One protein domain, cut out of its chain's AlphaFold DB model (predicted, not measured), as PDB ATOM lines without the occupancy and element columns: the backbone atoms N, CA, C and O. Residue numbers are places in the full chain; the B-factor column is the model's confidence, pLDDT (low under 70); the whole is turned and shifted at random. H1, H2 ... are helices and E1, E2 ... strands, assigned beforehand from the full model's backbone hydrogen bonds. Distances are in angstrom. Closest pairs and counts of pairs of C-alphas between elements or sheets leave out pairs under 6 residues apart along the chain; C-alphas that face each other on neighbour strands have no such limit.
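What this domain is: This is residues 98 to 217 of the 333 residues of an uncharacterized protein of Plasmodiophora brassicae (UniProt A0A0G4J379). A small three-stranded sheet, E1, E3 and E2, stands at one end of the domain, with helices H3 and H5 crossing each other over one face of it. H3 lies in the middle, between H1 and the long H5, while H2 lies at the end away from the sheet. The printed part has 120 residues with five named helices and three named strands in the order H1 H2 H3 E1 H4 H5 E2 E3; the sheet order is E1, E3, E2, antiparallel throughout, and the class is mostly helix. It is compact, with a radius of gyration of the C-alphas of 14.4 A and spans of 43 by 31 by 24 A.

Where its parts are: The sheet holds E1, residues 152 to 154, E3, residues 208 to 212, 13.7 A long, and E2, residues 197 to 201, 13.0 A long. C-alpha 212 ends E3 at (-18.027, 44.447, 7.580). H5, residues 171 to 193, is 33.6 A long and begins at C-alpha 171, (-46.658, 55.137, -5.769). H3 takes residues 134 to 147, 20.1 A, and H4 residues 155 to 162. H1, residues 98 to 111, is 19.9 A long and begins at C-alpha 98, (-20.151, 40.311, 19.282); H2 takes residues 116 to 125.

How they stand to each other: E3 is the inner strand: N 153 and O 210 join it to E1 within hydrogen-bond range at 2.8 A, and N 198 and O 211 join it to E2, its hairpin partner, at 2.8 A. E1, H4 H5 and E2 form a split strand-helix-strand unit, two strands running the same way with E3 between them, and its crossover is right-handed. H3 and H5 are on the same face, making two layers, helices on one face of a sheet, at heights over the sheet of 10.7 A and 12.0 A. H5, with residues 180 to 187 alone, touches H3 about perpendicular at 79 degrees, closest at the C-alphas of Cys 138 and Val 187, 6.0 A. H4 only grazes the sheet with residues 155 to 160. It touches H5 at a steep tilt of 52 degrees, opposite ways, closest at the C-alphas of Ala 159 and Arg 177, 5.8 A. H3 and H4 only just touch, with 3 pairs of C-alphas within 8 A, the closest those of Phe 141 and Val 158, 6.7 A. H1 touches H3, the hub, closest at the C-alphas of Ala 108 and Met 143, 4.9 A; at 72 degrees they are only just about perpendicular. H2 touches no helix; it is close to but not clearly touching H4, at the C-alphas of Ala 121 and Leu 162, 7.6 A. Every O i to N i+4 pair is within hydrogen-bond range in H1, H2, H3 and H4, and 18 of 19 are in H5.

The domain as a whole: The C-alphas farthest apart, those of Gly 168 and Ala 215, are 44.1 A apart. The printed part has no cut and no long link. The mean pLDDT of the printed part is 77.1, and residues 112 to 130, 149 to 151, 167, 202 to 207 and 214 to 217 of the model are under 70.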
ATOM      1  N   LYS A  98     -20.553  41.574  19.929       79.44
ATOM      2  CA  LYS A  98     -20.151  40.311  19.282       79.44
ATOM      3  C   LYS A  98     -21.232  39.231  19.462       79.44
ATOM      4  O   LYS A  98     -21.631  38.582  18.499       79.44
ATOM      5  N   GLN A  99     -21.807  39.117  20.664       82.75
ATOM      6  CA  GLN A  99     -22.881  38.162  20.964       82.75
ATOM      7  C   GLN A  99     -24.181  38.442  20.179       82.75
ATOM      8  O   GLN A  99     -24.798  37.510  19.653       82.75
ATOM      9  N   LYS A 100     -24.617  39.707  20.088       84.31
ATOM     10  CA  LYS A 100     -25.843  40.090  19.363       84.31
ATOM     11  C   LYS A 100     -25.669  39.959  17.847       84.31
ATOM     12  O   LYS A 100     -26.594  39.471  17.197       84.31
ATOM     13  N   LEU A 101     -24.501  40.302  17.298       84.00
ATOM     14  CA  LEU A 101     -24.182  40.103  15.880       84.00
ATOM     15  C   LEU A 101     -24.171  38.614  15.505       84.00
ATOM     16  O   LEU A 101     -24.890  38.225  14.588       84.00
ATOM     17  N   SER A 102     -23.482  37.752  16.260       82.44
ATOM     18  CA  SER A 102     -23.475  36.305  15.982       82.44
ATOM     19  C   SER A 102     -24.868  35.668  16.093       82.44
ATOM     20  O   SER A 102     -25.208  34.781  15.308       82.44
ATOM     21  N   ARG A 103     -25.738  36.173  16.985       85.62
ATOM     22  CA  ARG A 103     -27.160  35.788  17.007       85.62
ATOM     23  C   ARG A 103     -27.912  36.257  15.754       85.62
ATOM     24  O   ARG A 103     -28.679  35.474  15.199       85.62
ATOM     25  N   LEU A 104     -27.715  37.499  15.303       82.56
ATOM     26  CA  LEU A 104     -28.349  38.014  14.080       82.56
ATOM     27  C   LEU A 104     -27.884  37.249  12.831       82.56
ATOM     28  O   LEU A 104     -28.717  36.914  11.993       82.56
ATOM     29  N   ARG A 105     -26.601  36.874  12.749       83.50
ATOM     30  CA  ARG A 105     -26.051  35.989  11.709       83.50
ATOM     31  C   ARG A 105     -26.739  34.624  11.672       83.50
ATOM     32  O   ARG A 105     -27.125  34.162  10.604       83.50
ATOM     33  N   HIS A 106     -26.941  33.991  12.829       80.38
ATOM     34  CA  HIS A 106     -27.653  32.711  12.904       80.38
ATOM     35  C   HIS A 106     -29.112  32.839  12.434       80.38
ATOM     36  O   HIS A 106     -29.591  32.017  11.655       80.38
ATOM     37  N   VAL A 107     -29.803  33.909  12.845       81.31
ATOM     38  CA  VAL A 107     -31.169  34.210  12.385       81.31
ATOM     39  C   VAL A 107     -31.203  34.510  10.877       81.31
ATOM     40  O   VAL A 107     -32.156  34.110  10.214       81.31
ATOM     41  N   ALA A 108     -30.166  35.138  10.314       78.50
ATOM     42  CA  ALA A 108     -30.033  35.360   8.873       78.50
ATOM     43  C   ALA A 108     -29.941  34.037   8.096       78.50
ATOM     44  O   ALA A 108     -30.736  33.820   7.187       78.50
ATOM     45  N   TYR A 109     -29.065  33.106   8.498       75.12
ATOM     46  CA  TYR A 109     -28.981  31.786   7.855       75.12
ATOM     47  C   TYR A 109     -30.268  30.959   8.014       75.12
ATOM     48  O   TYR A 109     -30.662  30.259   7.083       75.12
ATOM     49  N   GLN A 110     -30.964  31.057   9.153       73.75
ATOM     50  CA  GLN A 110     -32.262  30.395   9.342       73.75
ATOM     51  C   GLN A 110     -33.357  30.991   8.441       73.75
ATOM     52  O   GLN A 110     -34.107  30.236   7.822       73.75
ATOM     53  N   GLN A 111     -33.428  32.320   8.307       72.12
ATOM     54  CA  GLN A 111     -34.387  32.984   7.410       72.12
ATOM     55  C   GLN A 111     -34.003  32.876   5.926       72.12
ATOM     56  O   GLN A 111     -34.881  32.939   5.081       72.12
ATOM     57  N   SER A 112     -32.733  32.618   5.598       65.62
ATOM     58  CA  SER A 112     -32.299  32.243   4.242       65.62
ATOM     59  C   SER A 112     -32.641  30.787   3.878       65.62
ATOM     60  O   SER A 112     -32.483  30.398   2.723       65.62
ATOM     61  N   ARG A 113     -33.074  29.972   4.849       51.47
ATOM     62  CA  ARG A 113     -33.487  28.565   4.681       51.47
ATOM     63  C   ARG A 113     -34.987  28.333   4.882       51.47
ATOM     64  O   ARG A 113     -35.419  27.184   4.885       51.47
ATOM     65  N   THR A 114     -35.768  29.385   5.113       49.31
ATOM     66  CA  THR A 114     -37.209  29.297   5.381       49.31
ATOM     67  C   THR A 114     -37.952  30.413   4.661       49.31
ATOM     68  O   THR A 114     -37.399  31.480   4.409       49.31
ATOM     69  N   GLU A 115     -39.236  30.200   4.393       52.62
ATOM     70  CA  GLU A 115     -40.151  31.115   3.688       52.62
ATOM     71  C   GLU A 115     -40.424  32.434   4.454       52.62
ATOM     72  O   GLU A 115     -41.335  33.187   4.134       52.62
ATOM     73  N   ALA A 116     -39.622  32.775   5.470       47.19
ATOM     74  CA  ALA A 116     -39.720  34.014   6.240       47.19
ATOM     75  C   ALA A 116     -39.546  35.283   5.381       47.19
ATOM     76  O   ALA A 116     -40.081  36.337   5.735       47.19
ATOM     77  N   GLY A 117     -38.832  35.189   4.251       52.03
ATOM     78  CA  GLY A 117     -38.788  36.245   3.235       52.03
ATOM     79  C   GLY A 117     -40.149  36.465   2.566       52.03
ATOM     80  O   GLY A 117     -40.621  37.598   2.488       52.03
ATOM     81  N   GLU A 118     -40.825  35.384   2.173       53.00
ATOM     82  CA  GLU A 118     -42.164  35.425   1.575       53.00
ATOM     83  C   GLU A 118     -43.243  35.793   2.598       53.00
ATOM     84  O   GLU A 118     -44.130  36.581   2.294       53.00
ATOM     85  N   MET A 119     -43.128  35.320   3.840       50.25
ATOM     86  CA  MET A 119     -44.025  35.675   4.942       50.25
ATOM     87  C   MET A 119     -43.937  37.173   5.282       50.25
ATOM     88  O   MET A 119     -44.959  37.820   5.518       50.25
ATOM     89  N   LEU A 120     -42.729  37.757   5.252       54.16
ATOM     90  CA  LEU A 120     -42.548  39.204   5.380       54.16
ATOM     91  C   LEU A 120     -43.093  39.945   4.152       54.16
ATOM     92  O   LEU A 120     -43.792  40.942   4.313       54.16
ATOM     93  N   ALA A 121     -42.816  39.456   2.940       54.94
ATOM     94  CA  ALA A 121     -43.362  40.032   1.716       54.94
ATOM     95  C   ALA A 121     -44.901  39.990   1.703       54.94
ATOM     96  O   ALA A 121     -45.521  40.951   1.264       54.94
ATOM     97  N   GLY A 122     -45.526  38.945   2.252       54.56
ATOM     98  CA  GLY A 122     -46.970  38.845   2.481       54.56
ATOM     99  C   GLY A 122     -47.485  39.928   3.431       54.56
ATOM    100  O   GLY A 122     -48.398  40.671   3.078       54.56
ATOM    101  N   TYR A 123     -46.826  40.109   4.581       53.69
ATOM    102  CA  TYR A 123     -47.123  41.186   5.540       53.69
ATOM    103  C   TYR A 123     -46.978  42.609   4.966       53.69
ATOM    104  O   TYR A 123     -47.549  43.553   5.513       53.69
ATOM    105  N   LEU A 124     -46.211  42.780   3.884       52.88
ATOM    106  CA  LEU A 124     -46.076  44.045   3.158       52.88
ATOM    107  C   LEU A 124     -47.070  44.162   1.989       52.88
ATOM    108  O   LEU A 124     -47.587  45.254   1.746       52.88
ATOM    109  N   ARG A 125     -47.379  43.051   1.304       56.50
ATOM    110  CA  ARG A 125     -48.389  42.948   0.230       56.50
ATOM    111  C   ARG A 125     -49.808  43.228   0.723       56.50
ATOM    112  O   ARG A 125     -50.591  43.788  -0.032       56.50
ATOM    113  N   ASP A 126     -50.105  42.927   1.986       54.94
ATOM    114  CA  ASP A 126     -51.344  43.325   2.674       54.94
ATOM    115  C   ASP A 126     -51.544  44.861   2.724       54.94
ATOM    116  O   ASP A 126     -52.628  45.360   3.006       54.94
ATOM    117  N   GLY A 127     -50.501  45.656   2.447       54.28
ATOM    118  CA  GLY A 127     -50.581  47.114   2.302       54.28
ATOM    119  C   GLY A 127     -50.790  47.883   3.614       54.28
ATOM    120  O   GLY A 127     -50.451  49.068   3.691       54.28
ATOM    121  N   THR A 128     -51.265  47.229   4.675       52.84
ATOM    122  CA  THR A 128     -51.527  47.827   5.992       52.84
ATOM    123  C   THR A 128     -50.266  48.327   6.706       52.84
ATOM    124  O   THR A 128     -50.352  49.233   7.537       52.84
ATOM    125  N   ARG A 129     -49.077  47.781   6.394       60.06
ATOM    126  CA  ARG A 129     -47.810  48.091   7.091       60.06
ATOM    127  C   ARG A 129     -46.634  48.406   6.163       60.06
ATOM    128  O   ARG A 129     -45.582  47.783   6.231       60.06
ATOM    129  N   ARG A 130     -46.752  49.469   5.360       68.38
ATOM    130  CA  ARG A 130     -45.673  49.979   4.479       68.38
ATOM    131  C   ARG A 130     -44.507  50.691   5.212       68.38
ATOM    132  O   ARG A 130     -43.860  51.561   4.633       68.38
ATOM    133  N   SER A 131     -44.240  50.404   6.491       76.19
ATOM    134  CA  SER A 131     -43.160  51.064   7.246       76.19
ATOM    135  C   SER A 131     -42.496  50.171   8.299       76.19
ATOM    136  O   SER A 131     -43.136  49.339   8.938       76.19
ATOM    137  N   PHE A 132     -41.190  50.383   8.488       83.94
ATOM    138  CA  PHE A 132     -40.350  49.697   9.471       83.94
ATOM    139  C   PHE A 132     -39.797  50.685  10.503       83.94
ATOM    140  O   PHE A 132     -39.485  51.836  10.180       83.94
ATOM    141  N   SER A 133     -39.606  50.222  11.740       90.81
ATOM    142  CA  SER A 133     -38.846  50.960  12.749       90.81
ATOM    143  C   SER A 133     -37.356  51.014  12.386       90.81
ATOM    144  O   SER A 133     -36.843  50.174  11.645       90.81
ATOM    145  N   LEU A 134     -36.622  51.988  12.936       91.44
ATOM    146  CA  LEU A 134     -35.179  52.106  12.682       91.44
ATOM    147  C   LEU A 134     -34.396  50.875  13.176       91.44
ATOM    148  O   LEU A 134     -33.422  50.483  12.541       91.44
ATOM    149  N   GLY A 135     -34.856  50.240  14.260       89.56
ATOM    150  CA  GLY A 135     -34.293  48.979  14.747       89.56
ATOM    151  C   GLY A 135     -34.583  47.811  13.804       89.56
ATOM    152  O   GLY A 135     -33.666  47.089  13.437       89.56
ATOM    153  N   GLN A 136     -35.815  47.683  13.298       90.19
ATOM    154  CA  GLN A 136     -36.150  46.659  12.296       90.19
ATOM    155  C   GLN A 136     -35.308  46.809  11.019       90.19
ATOM    156  O   GLN A 136     -34.825  45.813  10.488       90.19
ATOM    157  N   LEU A 137     -35.079  48.043  10.551       91.25
ATOM    158  CA  LEU A 137     -34.178  48.302   9.422       91.25
ATOM    159  C   LEU A 137     -32.718  47.953   9.746       91.25
ATOM    160  O   LEU A 137     -32.022  47.438   8.878       91.25
ATOM    161  N   CYS A 138     -32.262  48.187  10.979       93.00
ATOM    162  CA  CYS A 138     -30.922  47.809  11.428       93.00
ATOM    163  C   CYS A 138     -30.732  46.282  11.482       93.00
ATOM    164  O   CYS A 138     -29.757  45.779  10.928       93.00
ATOM    165  N   GLU A 139     -31.685  45.525  12.043       89.75
ATOM    166  CA  GLU A 139     -31.622  44.055  12.028       89.75
ATOM    167  C   GLU A 139     -31.661  43.510  10.595       89.75
ATOM    168  O   GLU A 139     -30.823  42.682  10.240       89.75
ATOM    169  N   ARG A 140     -32.556  44.016   9.733       87.94
ATOM    170  CA  ARG A 140     -32.636  43.592   8.323       87.94
ATOM    171  C   ARG A 140     -31.361  43.909   7.537       87.94
ATOM    172  O   ARG A 140     -30.910  43.059   6.777       87.94
ATOM    173  N   PHE A 141     -30.753  45.075   7.756       89.81
ATOM    174  CA  PHE A 141     -29.480  45.461   7.139       89.81
ATOM    175  C   PHE A 141     -28.320  44.548   7.569       89.81
ATOM    176  O   PHE A 141     -27.560  44.086   6.722       89.81
ATOM    177  N   ILE A 142     -28.222  44.228   8.864       88.56
ATOM    178  CA  ILE A 142     -27.217  43.295   9.402       88.56
ATOM    179  C   ILE A 142     -27.422  41.875   8.861       88.56
ATOM    180  O   ILE A 142     -26.456  41.204   8.511       88.56
ATOM    181  N   MET A 143     -28.670  41.414   8.764       84.69
ATOM    182  CA  MET A 143     -28.979  40.089   8.224       84.69
ATOM    183  C   MET A 143     -28.631  39.987   6.735       84.69
ATOM    184  O   MET A 143     -27.994  39.015   6.342       84.69
ATOM    185  N   PHE A 144     -28.967  41.006   5.937       85.81
ATOM    186  CA  PHE A 144     -28.591  41.100   4.522       85.81
ATOM    187  C   PHE A 144     -27.061  41.072   4.347       85.81
ATOM    188  O   PHE A 144     -26.525  40.272   3.588       85.81
ATOM    189  N   LEU A 145     -26.330  41.843   5.160       84.75
ATOM    190  CA  LEU A 145     -24.862  41.815   5.226       84.75
ATOM    191  C   LEU A 145     -24.255  40.447   5.612       84.75
ATOM    192  O   LEU A 145     -23.046  40.264   5.460       84.75
ATOM    193  N   HIS A 146     -25.040  39.495   6.125       80.62
ATOM    194  CA  HIS A 146     -24.602  38.120   6.391       80.62
ATOM    195  C   HIS A 146     -25.029  37.105   5.315       80.62
ATOM    196  O   HIS A 146     -24.462  36.010   5.290       80.62
ATOM    197  N   THR A 147     -25.997  37.439   4.454       76.88
ATOM    198  CA  THR A 147     -26.444  36.588   3.336       76.88
ATOM    199  C   THR A 147     -25.760  36.927   2.014       76.88
ATOM    200  O   THR A 147     -25.553  36.021   1.212       76.88
ATOM    201  N   GLU A 148     -25.373  38.187   1.787       79.00
ATOM    202  CA  GLU A 148     -24.700  38.586   0.545       79.00
ATOM    203  C   GLU A 148     -23.319  37.919   0.389       79.00
ATOM    204  O   GLU A 148     -22.478  38.038   1.290       79.00
ATOM    205  N   PRO A 149     -23.022  37.269  -0.756       64.62
ATOM    206  CA  PRO A 149     -21.811  36.458  -0.928       64.62
ATOM    207  C   PRO A 149     -20.518  37.290  -0.905       64.62
ATOM    208  O   PRO A 149     -19.495  36.856  -0.363       64.62
ATOM    209  N   GLU A 150     -20.563  38.520  -1.421       68.38
ATOM    210  CA  GLU A 150     -19.441  39.466  -1.362       68.38
ATOM    211  C   GLU A 150     -19.247  40.057   0.051       68.38
ATOM    212  O   GLU A 150     -18.195  40.615   0.364       68.38
ATOM    213  N   GLY A 151     -20.245  39.939   0.938       68.31
ATOM    214  CA  GLY A 151     -20.275  40.628   2.233       68.31
ATOM    215  C   GLY A 151     -20.396  42.154   2.118       68.31
ATOM    216  O   GLY A 151     -20.093  42.858   3.085       68.31
ATOM    217  N   MET A 152     -20.805  42.657   0.947       79.62
ATOM    218  CA  MET A 152     -21.040  44.071   0.655       79.62
ATOM    219  C   MET A 152     -22.533  44.323   0.432       79.62
ATOM    220  O   MET A 152     -23.157  43.663  -0.390       79.62
ATOM    221  N   ALA A 153     -23.103  45.315   1.113       81.31
ATOM    222  CA  ALA A 153     -24.484  45.746   0.923       81.31
ATOM    223  C   ALA A 153     -24.543  47.152   0.313       81.31
ATOM    224  O   ALA A 153     -24.001  48.105   0.878       81.31
ATOM    225  N   SER A 154     -25.257  47.310  -0.806       88.50
ATOM    226  CA  SER A 154     -25.762  48.625  -1.219       88.50
ATOM    227  C   SER A 154     -27.097  48.899  -0.522       88.50
ATOM    228  O   SER A 154     -27.899  47.988  -0.313       88.50
ATOM    229  N   LEU A 155     -27.346  50.154  -0.136       88.94
ATOM    230  CA  LEU A 155     -28.579  50.512   0.581       88.94
ATOM    231  C   LEU A 155     -29.810  50.412  -0.327       88.94
ATOM    232  O   LEU A 155     -30.919  50.186   0.154       88.94
ATOM    233  N   GLU A 156     -29.606  50.561  -1.635       88.38
ATOM    234  CA  GLU A 156     -30.616  50.333  -2.657       88.38
ATOM    235  C   GLU A 156     -31.022  48.855  -2.717       88.38
ATOM    236  O   GLU A 156     -32.209  48.588  -2.573       88.38
ATOM    237  N   ALA A 157     -30.080  47.903  -2.805       85.94
ATOM    238  CA  ALA A 157     -30.409  46.472  -2.866       85.94
ATOM    239  C   ALA A 157     -31.185  45.993  -1.625       85.94
ATOM    240  O   ALA A 157     -32.221  45.348  -1.760       85.94
ATOM    241  N   VAL A 158     -30.763  46.402  -0.421       86.81
ATOM    242  CA  VAL A 158     -31.492  46.112   0.833       86.81
ATOM    243  C   VAL A 158     -32.928  46.650   0.773       86.81
ATOM    244  O   VAL A 158     -33.866  46.006   1.244       86.81
ATOM    245  N   ALA A 159     -33.123  47.837   0.190       88.06
ATOM    246  CA  ALA A 159     -34.442  48.436   0.034       88.06
ATOM    247  C   ALA A 159     -35.270  47.812  -1.101       88.06
ATOM    248  O   ALA A 159     -36.491  47.841  -1.006       88.06
ATOM    249  N   ASP A 160     -34.646  47.232  -2.128       85.31
ATOM    250  CA  ASP A 160     -35.314  46.447  -3.173       85.31
ATOM    251  C   ASP A 160     -35.793  45.089  -2.640       85.31
ATOM    252  O   ASP A 160     -36.912  44.680  -2.939       85.31
ATOM    253  N   THR A 161     -35.020  44.429  -1.769       83.38
ATOM    254  CA  THR A 161     -35.464  43.213  -1.062       83.38
ATOM    255  C   THR A 161     -36.624  43.491  -0.099       83.38
ATOM    256  O   THR A 161     -37.507  42.652   0.066       83.38
ATOM    257  N   LEU A 162     -36.639  44.663   0.553       81.81
ATOM    258  CA  LEU A 162     -37.701  45.049   1.492       81.81
ATOM    259  C   LEU A 162     -38.932  45.669   0.815       81.81
ATOM    260  O   LEU A 162     -40.032  45.534   1.335       81.81
ATOM    261  N   PHE A 163     -38.769  46.365  -0.308       82.25
ATOM    262  CA  PHE A 163     -39.841  47.039  -1.043       82.25
ATOM    263  C   PHE A 163     -39.644  46.824  -2.553       82.25
ATOM    264  O   PHE A 163     -39.243  47.761  -3.251       82.25
ATOM    265  N   PRO A 164     -39.908  45.606  -3.066       78.56
ATOM    266  CA  PRO A 164     -39.736  45.299  -4.481       78.56
ATOM    267  C   PRO A 164     -40.679  46.158  -5.328       78.56
ATOM    268  O   PRO A 164     -41.901  46.082  -5.191       78.56
ATOM    269  N   VAL A 165     -40.104  46.985  -6.202       77.44
ATOM    270  CA  VAL A 165     -40.848  47.836  -7.140       77.44
ATOM    271  C   VAL A 165     -40.860  47.168  -8.510       77.44
ATOM    272  O   VAL A 165     -39.821  47.023  -9.147       77.44
ATOM    273  N   GLN A 166     -42.051  46.789  -8.958       77.38
ATOM    274  CA  GLN A 166     -42.343  46.314 -10.313       77.38
ATOM    275  C   GLN A 166     -43.036  47.420 -11.127       77.38
ATOM    276  O   GLN A 166     -43.602  48.360 -10.555       77.38
ATOM    277  N   GLU A 167     -43.028  47.317 -12.453       68.31
ATOM    278  CA  GLU A 167     -43.824  48.205 -13.308       68.31
ATOM    279  C   GLU A 167     -45.320  48.046 -12.974       68.31
ATOM    280  O   GLU A 167     -45.819  46.932 -12.838       68.31
ATOM    281  N   GLY A 168     -46.019  49.163 -12.748       72.19
ATOM    282  CA  GLY A 168     -47.392  49.166 -12.219       72.19
ATOM    283  C   GLY A 168     -47.521  49.183 -10.685       72.19
ATOM    284  O   GLY A 168     -48.640  49.168 -10.178       72.19
ATOM    285  N   SER A 169     -46.419  49.257  -9.924       74.50
ATOM    286  CA  SER A 169     -46.483  49.411  -8.458       74.50
ATOM    287  C   SER A 169     -47.177  50.706  -8.024       74.50
ATOM    288  O   SER A 169     -46.888  51.782  -8.549       74.50
ATOM    289  N   ASP A 170     -47.996  50.617  -6.975       77.75
ATOM    290  CA  ASP A 170     -48.551  51.764  -6.247       77.75
ATOM    291  C   ASP A 170     -47.438  52.773  -5.856       77.75
ATOM    292  O   ASP A 170     -46.449  52.375  -5.220       77.75
ATOM    293  N   PRO A 171     -47.586  54.080  -6.177       82.19
ATOM    294  CA  PRO A 171     -46.658  55.137  -5.769       82.19
ATOM    295  C   PRO A 171     -46.254  55.102  -4.288       82.19
ATOM    296  O   PRO A 171     -45.103  55.409  -3.960       82.19
ATOM    297  N   SER A 172     -47.154  54.686  -3.391       80.94
ATOM    298  CA  SER A 172     -46.875  54.606  -1.955       80.94
ATOM    299  C   SER A 172     -45.759  53.605  -1.618       80.94
ATOM    300  O   SER A 172     -44.954  53.869  -0.722       80.94
ATOM    301  N   THR A 173     -45.613  52.518  -2.386       81.88
ATOM    302  CA  THR A 173     -44.510  51.549  -2.254       81.88
ATOM    303  C   THR A 173     -43.170  52.183  -2.635       81.88
ATOM    304  O   THR A 173     -42.164  51.980  -1.957       81.88
ATOM    305  N   TRP A 174     -43.145  53.040  -3.659       83.81
ATOM    306  CA  TRP A 174     -41.943  53.784  -4.059       83.81
ATOM    307  C   TRP A 174     -41.560  54.869  -3.037       83.81
ATOM    308  O   TRP A 174     -40.375  55.063  -2.747       83.81
ATOM    309  N   GLN A 175     -42.540  55.542  -2.420       85.94
ATOM    310  CA  GLN A 175     -42.291  56.459  -1.298       85.94
ATOM    311  C   GLN A 175     -41.829  55.721  -0.027       85.94
ATOM    312  O   GLN A 175     -40.939  56.220   0.675       85.94
ATOM    313  N   ALA A 176     -42.350  54.519   0.239       85.56
ATOM    314  CA  ALA A 176     -41.877  53.643   1.309       85.56
ATOM    315  C   ALA A 176     -40.424  53.198   1.067       85.56
ATOM    316  O   ALA A 176     -39.576  53.415   1.934       85.56
ATOM    317  N   ARG A 177     -40.090  52.719  -0.142       88.31
ATOM    318  CA  ARG A 177     -38.717  52.377  -0.563       88.31
ATOM    319  C   ARG A 177     -37.752  53.556  -0.401       88.31
ATOM    320  O   ARG A 177     -36.693  53.407   0.205       88.31
ATOM    321  N   LYS A 178     -38.117  54.758  -0.866       88.69
ATOM    322  CA  LYS A 178     -37.299  55.974  -0.669       88.69
ATOM    323  C   LYS A 178     -37.101  56.316   0.809       88.69
ATOM    324  O   LYS A 178     -35.996  56.677   1.215       88.69
ATOM    325  N   SER A 179     -38.146  56.178   1.621       88.50
ATOM    326  CA  SER A 179     -38.077  56.409   3.068       88.50
ATOM    327  C   SER A 179     -37.214  55.363   3.780       88.50
ATOM    328  O   SER A 179     -36.467  55.718   4.692       88.50
ATOM    329  N   CYS A 180     -37.262  54.108   3.325       90.44
ATOM    330  CA  CYS A 180     -36.410  53.009   3.761       90.44
ATOM    331  C   CYS A 180     -34.936  53.311   3.468       90.44
ATOM    332  O   CYS A 180     -34.165  53.413   4.416       90.44
ATOM    333  N   ILE A 181     -34.565  53.595   2.211       91.19
ATOM    334  CA  ILE A 181     -33.195  53.991   1.821       91.19
ATOM    335  C   ILE A 181     -32.698  55.145   2.699       91.19
ATOM    336  O   ILE A 181     -31.643  55.057   3.326       91.19
ATOM    337  N   ARG A 182     -33.495  56.213   2.830       91.75
ATOM    338  CA  ARG A 182     -33.133  57.391   3.630       91.75
ATOM    339  C   ARG A 182     -32.944  57.076   5.123       91.75
ATOM    340  O   ARG A 182     -32.231  57.820   5.786       91.75
ATOM    341  N   ARG A 183     -33.558  56.013   5.659       94.38
ATOM    342  CA  ARG A 183     -33.363  55.512   7.036       94.38
ATOM    343  C   ARG A 183     -32.229  54.490   7.145       94.38
ATOM    344  O   ARG A 183     -31.547  54.477   8.163       94.38
ATOM    345  N   LEU A 184     -31.970  53.702   6.104       92.31
ATOM    346  CA  LEU A 184     -30.789  52.845   5.994       92.31
ATOM    347  C   LEU A 184     -29.497  53.683   5.960       92.31
ATOM    348  O   LEU A 184     -28.513  53.291   6.574       92.31
ATOM    349  N   TYR A 185     -29.522  54.889   5.374       92.19
ATOM    350  CA  TYR A 185     -28.440  55.871   5.539       92.19
ATOM    351  C   TYR A 185     -28.249  56.301   7.008       92.19
ATOM    352  O   TYR A 185     -27.109  56.453   7.441       92.19
ATOM    353  N   ASP A 186     -29.315  56.489   7.802       93.12
ATOM    354  CA  ASP A 186     -29.166  56.766   9.241       93.12
ATOM    355  C   ASP A 186     -28.525  55.561   9.971       93.12
ATOM    356  O   ASP A 186     -27.592  55.755  10.748       93.12
ATOM    357  N   VAL A 187     -28.963  54.328   9.668       94.06
ATOM    358  CA  VAL A 187     -28.389  53.073  10.205       94.06
ATOM    359  C   VAL A 187     -26.900  52.949   9.881       94.06
ATOM    360  O   VAL A 187     -26.074  52.852  10.788       94.06
ATOM    361  N   ALA A 188     -26.545  52.980   8.596       90.56
ATOM    362  CA  ALA A 188     -25.187  52.724   8.133       90.56
ATOM    363  C   ALA A 188     -24.185  53.775   8.643       90.56
ATOM    364  O   ALA A 188     -23.052  53.428   8.970       90.56
ATOM    365  N   ASN A 189     -24.603  55.039   8.797       90.88
ATOM    366  CA  ASN A 189     -23.773  56.082   9.408       90.88
ATOM    367  C   ASN A 189     -23.448  55.790  10.883       90.88
ATOM    368  O   ASN A 189     -22.300  55.958  11.288       90.88
ATOM    369  N   VAL A 190     -24.419  55.329  11.682       90.62
ATOM    370  CA  VAL A 190     -24.172  54.976  13.093       90.62
ATOM    371  C   VAL A 190     -23.354  53.689  13.197       90.62
ATOM    372  O   VAL A 190     -22.389  53.660  13.949       90.62
ATOM    373  N   LEU A 191     -23.648  52.654  12.402       89.62
ATOM    374  CA  LEU A 191     -22.841  51.425  12.385       89.62
ATOM    375  C   LEU A 191     -21.397  51.670  11.909       89.62
ATOM    376  O   LEU A 191     -20.486  50.987  12.373       89.62
ATOM    377  N   THR A 192     -21.171  52.665  11.041       87.38
ATOM    378  CA  THR A 192     -19.819  53.121  10.669       87.38
ATOM    379  C   THR A 192     -19.138  53.865  11.820       87.38
ATOM    380  O   THR A 192     -17.952  53.661  12.059       87.38
ATOM    381  N   ALA A 193     -19.879  54.686  12.571       85.12
ATOM    382  CA  ALA A 193     -19.359  55.384  13.749       85.12
ATOM    383  C   ALA A 193     -19.057  54.446  14.935       85.12
ATOM    384  O   ALA A 193     -18.166  54.755  15.709       85.12
ATOM    385  N   VAL A 194     -19.737  53.299  15.050       83.69
ATOM    386  CA  VAL A 194     -19.408  52.214  16.006       83.69
ATOM    387  C   VAL A 194     -18.321  51.272  15.445       83.69
ATOM    388  O   VAL A 194     -17.916  50.331  16.111       83.69
ATOM    389  N   GLY A 195     -17.852  51.484  14.208       80.81
ATOM    390  CA  GLY A 195     -16.838  50.643  13.554       80.81
ATOM    391  C   GLY A 195     -17.275  49.203  13.256       80.81
ATOM    392  O   GLY A 195     -16.431  48.338  13.059       80.81
ATOM    393  N   VAL A 196     -18.585  48.941  13.195       82.31
ATOM    394  CA  VAL A 196     -19.149  47.625  12.836       82.31
ATOM    395  C   VAL A 196     -19.050  47.382  11.326       82.31
ATOM    396  O   VAL A 196     -18.736  46.281  10.872       82.31
ATOM    397  N   VAL A 197     -19.293  48.434  10.541       85.56
ATOM    398  CA  VAL A 197     -19.190  48.431   9.076       85.56
ATOM    399  C   VAL A 197     -18.298  49.572   8.597       85.56
ATOM    400  O   VAL A 197     -18.102  50.567   9.289       85.56
ATOM    401  N   GLN A 198     -17.781  49.450   7.383       84.06
ATOM    402  CA  GLN A 198     -17.070  50.505   6.677       84.06
ATOM    403  C   GLN A 198     -17.767  50.823   5.355       84.06
ATOM    404  O   GLN A 198     -18.270  49.930   4.672       84.06
ATOM    405  N   LYS A 199     -17.774  52.103   4.978       83.88
ATOM    406  CA  LYS A 199     -18.194  52.527   3.643       83.88
ATOM    407  C   LYS A 199     -17.118  52.130   2.630       83.88
ATOM    408  O   LYS A 199     -15.969  52.543   2.768       83.88
ATOM    409  N   VAL A 200     -17.521  51.404   1.596       80.88
ATOM    410  CA  VAL A 200     -16.688  50.987   0.462       80.88
ATOM    411  C   VAL A 200     -17.315  51.538  -0.819       80.88
ATOM    412  O   VAL A 200     -18.527  51.746  -0.899       80.88
ATOM    413  N   HIS A 201     -16.512  51.804  -1.843       74.50
ATOM    414  CA  HIS A 201     -17.019  52.173  -3.163       74.50
ATOM    415  C   HIS A 201     -16.913  50.961  -4.082       74.50
ATOM    416  O   HIS A 201     -15.814  50.542  -4.435       74.50
ATOM    417  N   SER A 202     -18.058  50.385  -4.454       65.75
ATOM    418  CA  SER A 202     -18.099  49.246  -5.377       65.75
ATOM    419  C   SER A 202     -17.615  49.700  -6.758       65.75
ATOM    420  O   SER A 202     -18.216  50.585  -7.375       65.75
ATOM    421  N   LEU A 203     -16.522  49.095  -7.237       56.97
ATOM    422  CA  LEU A 203     -15.894  49.442  -8.517       56.97
ATOM    423  C   LEU A 203     -16.843  49.224  -9.707       56.97
ATOM    424  O   LEU A 203     -16.823  50.009 -10.651       56.97
ATOM    425  N   GLN A 204     -17.716  48.214  -9.626       57.34
ATOM    426  CA  GLN A 204     -18.711  47.904 -10.656       57.34
ATOM    427  C   GLN A 204     -19.848  48.937 -10.713       57.34
ATOM    428  O   GLN A 204     -20.249  49.365 -11.791       57.34
ATOM    429  N   THR A 205     -20.390  49.349  -9.561       61.41
ATOM    430  CA  THR A 205     -21.623  50.167  -9.512       61.41
ATOM    431  C   THR A 205     -21.372  51.668  -9.362       61.41
ATOM    432  O   THR A 205     -22.291  52.465  -9.552       61.41
ATOM    433  N   ARG A 206     -20.156  52.067  -8.957       64.00
ATOM    434  CA  ARG A 206     -19.774  53.427  -8.516       64.00
ATOM    435  C   ARG A 206     -20.641  53.991  -7.370       64.00
ATOM    436  O   ARG A 206     -20.548  55.177  -7.054       64.00
ATOM    437  N   ARG A 207     -21.471  53.159  -6.726       68.19
ATOM    438  CA  ARG A 207     -22.365  53.530  -5.616       68.19
ATOM    439  C   ARG A 207     -21.702  53.294  -4.251       68.19
ATOM    440  O   ARG A 207     -20.768  52.495  -4.147       68.19
ATOM    441  N   PRO A 208     -22.161  53.990  -3.192       72.94
ATOM    442  CA  PRO A 208     -21.721  53.715  -1.830       72.94
ATOM    443  C   PRO A 208     -22.254  52.352  -1.365       72.94
ATOM    444  O   PRO A 208     -23.454  52.181  -1.164       72.94
ATOM    445  N   ALA A 209     -21.347  51.403  -1.167       83.94
ATOM    446  CA  ALA A 209     -21.612  50.132  -0.511       83.94
ATOM    447  C   ALA A 209     -21.102  50.170   0.938       83.94
ATOM    448  O   ALA A 209     -20.347  51.062   1.338       83.94
ATOM    449  N   PHE A 210     -21.509  49.187   1.729       86.19
ATOM    450  CA  PHE A 210     -21.049  48.988   3.097       86.19
ATOM    451  C   PHE A 210     -20.608  47.540   3.272       86.19
ATOM    452  O   PHE A 210     -21.291  46.632   2.812       86.19
ATOM    453  N   GLN A 211     -19.475  47.332   3.928       85.38
ATOM    454  CA  GLN A 211     -18.883  46.020   4.190       85.38
ATOM    455  C   GLN A 211     -18.598  45.902   5.690       85.38
ATOM    456  O   GLN A 211     -18.374  46.917   6.352       85.38
ATOM    457  N   TRP A 212     -18.568  44.688   6.236       81.88
ATOM    458  CA  TRP A 212     -18.027  44.447   7.580       81.88
ATOM    459  C   TRP A 212     -16.605  45.002   7.726       81.88
ATOM    460  O   TRP A 212     -15.803  44.914   6.796       81.88
ATOM    461  N   VAL A 213     -16.274  45.541   8.902       78.62
ATOM    462  CA  VAL A 213     -14.869  45.797   9.250       78.62
ATOM    463  C   VAL A 213     -14.174  44.442   9.467       78.62
ATOM    464  O   VAL A 213     -14.689  43.646  10.256       78.62
ATOM    465  N   PRO A 214     -13.029  44.146   8.813       61.03
ATOM    466  CA  PRO A 214     -12.437  42.802   8.828       61.03
ATOM    467  C   PRO A 214     -12.146  42.217  10.220       61.03
ATOM    468  O   PRO A 214     -12.306  41.018  10.412       61.03
ATOM    469  N   ALA A 215     -11.809  43.050  11.213       58.09
ATOM    470  CA  ALA A 215     -11.577  42.621  12.600       58.09
ATOM    471  C   ALA A 215     -12.821  42.025  13.303       58.09
ATOM    472  O   ALA A 215     -12.696  41.337  14.313       58.09
ATOM    473  N   LEU A 216     -14.026  42.264  12.772       55.25
ATOM    474  CA  LEU A 216     -15.289  41.683  13.250       55.25
ATOM    475  C   LEU A 216     -15.794  40.535  12.359       55.25
ATOM    476  O   LEU A 216     -16.891  40.019  12.572       55.25
ATOM    477  N   GLN A 217     -15.030  40.142  11.336       55.47
ATOM    478  CA  GLN A 217     -15.469  39.163  10.355       55.47
ATOM    479  C   GLN A 217     -15.038  37.742  10.742       55.47
ATOM    480  O   GLN A 217     -14.009  37.251  10.290       55.47
TER     481      GLN A 217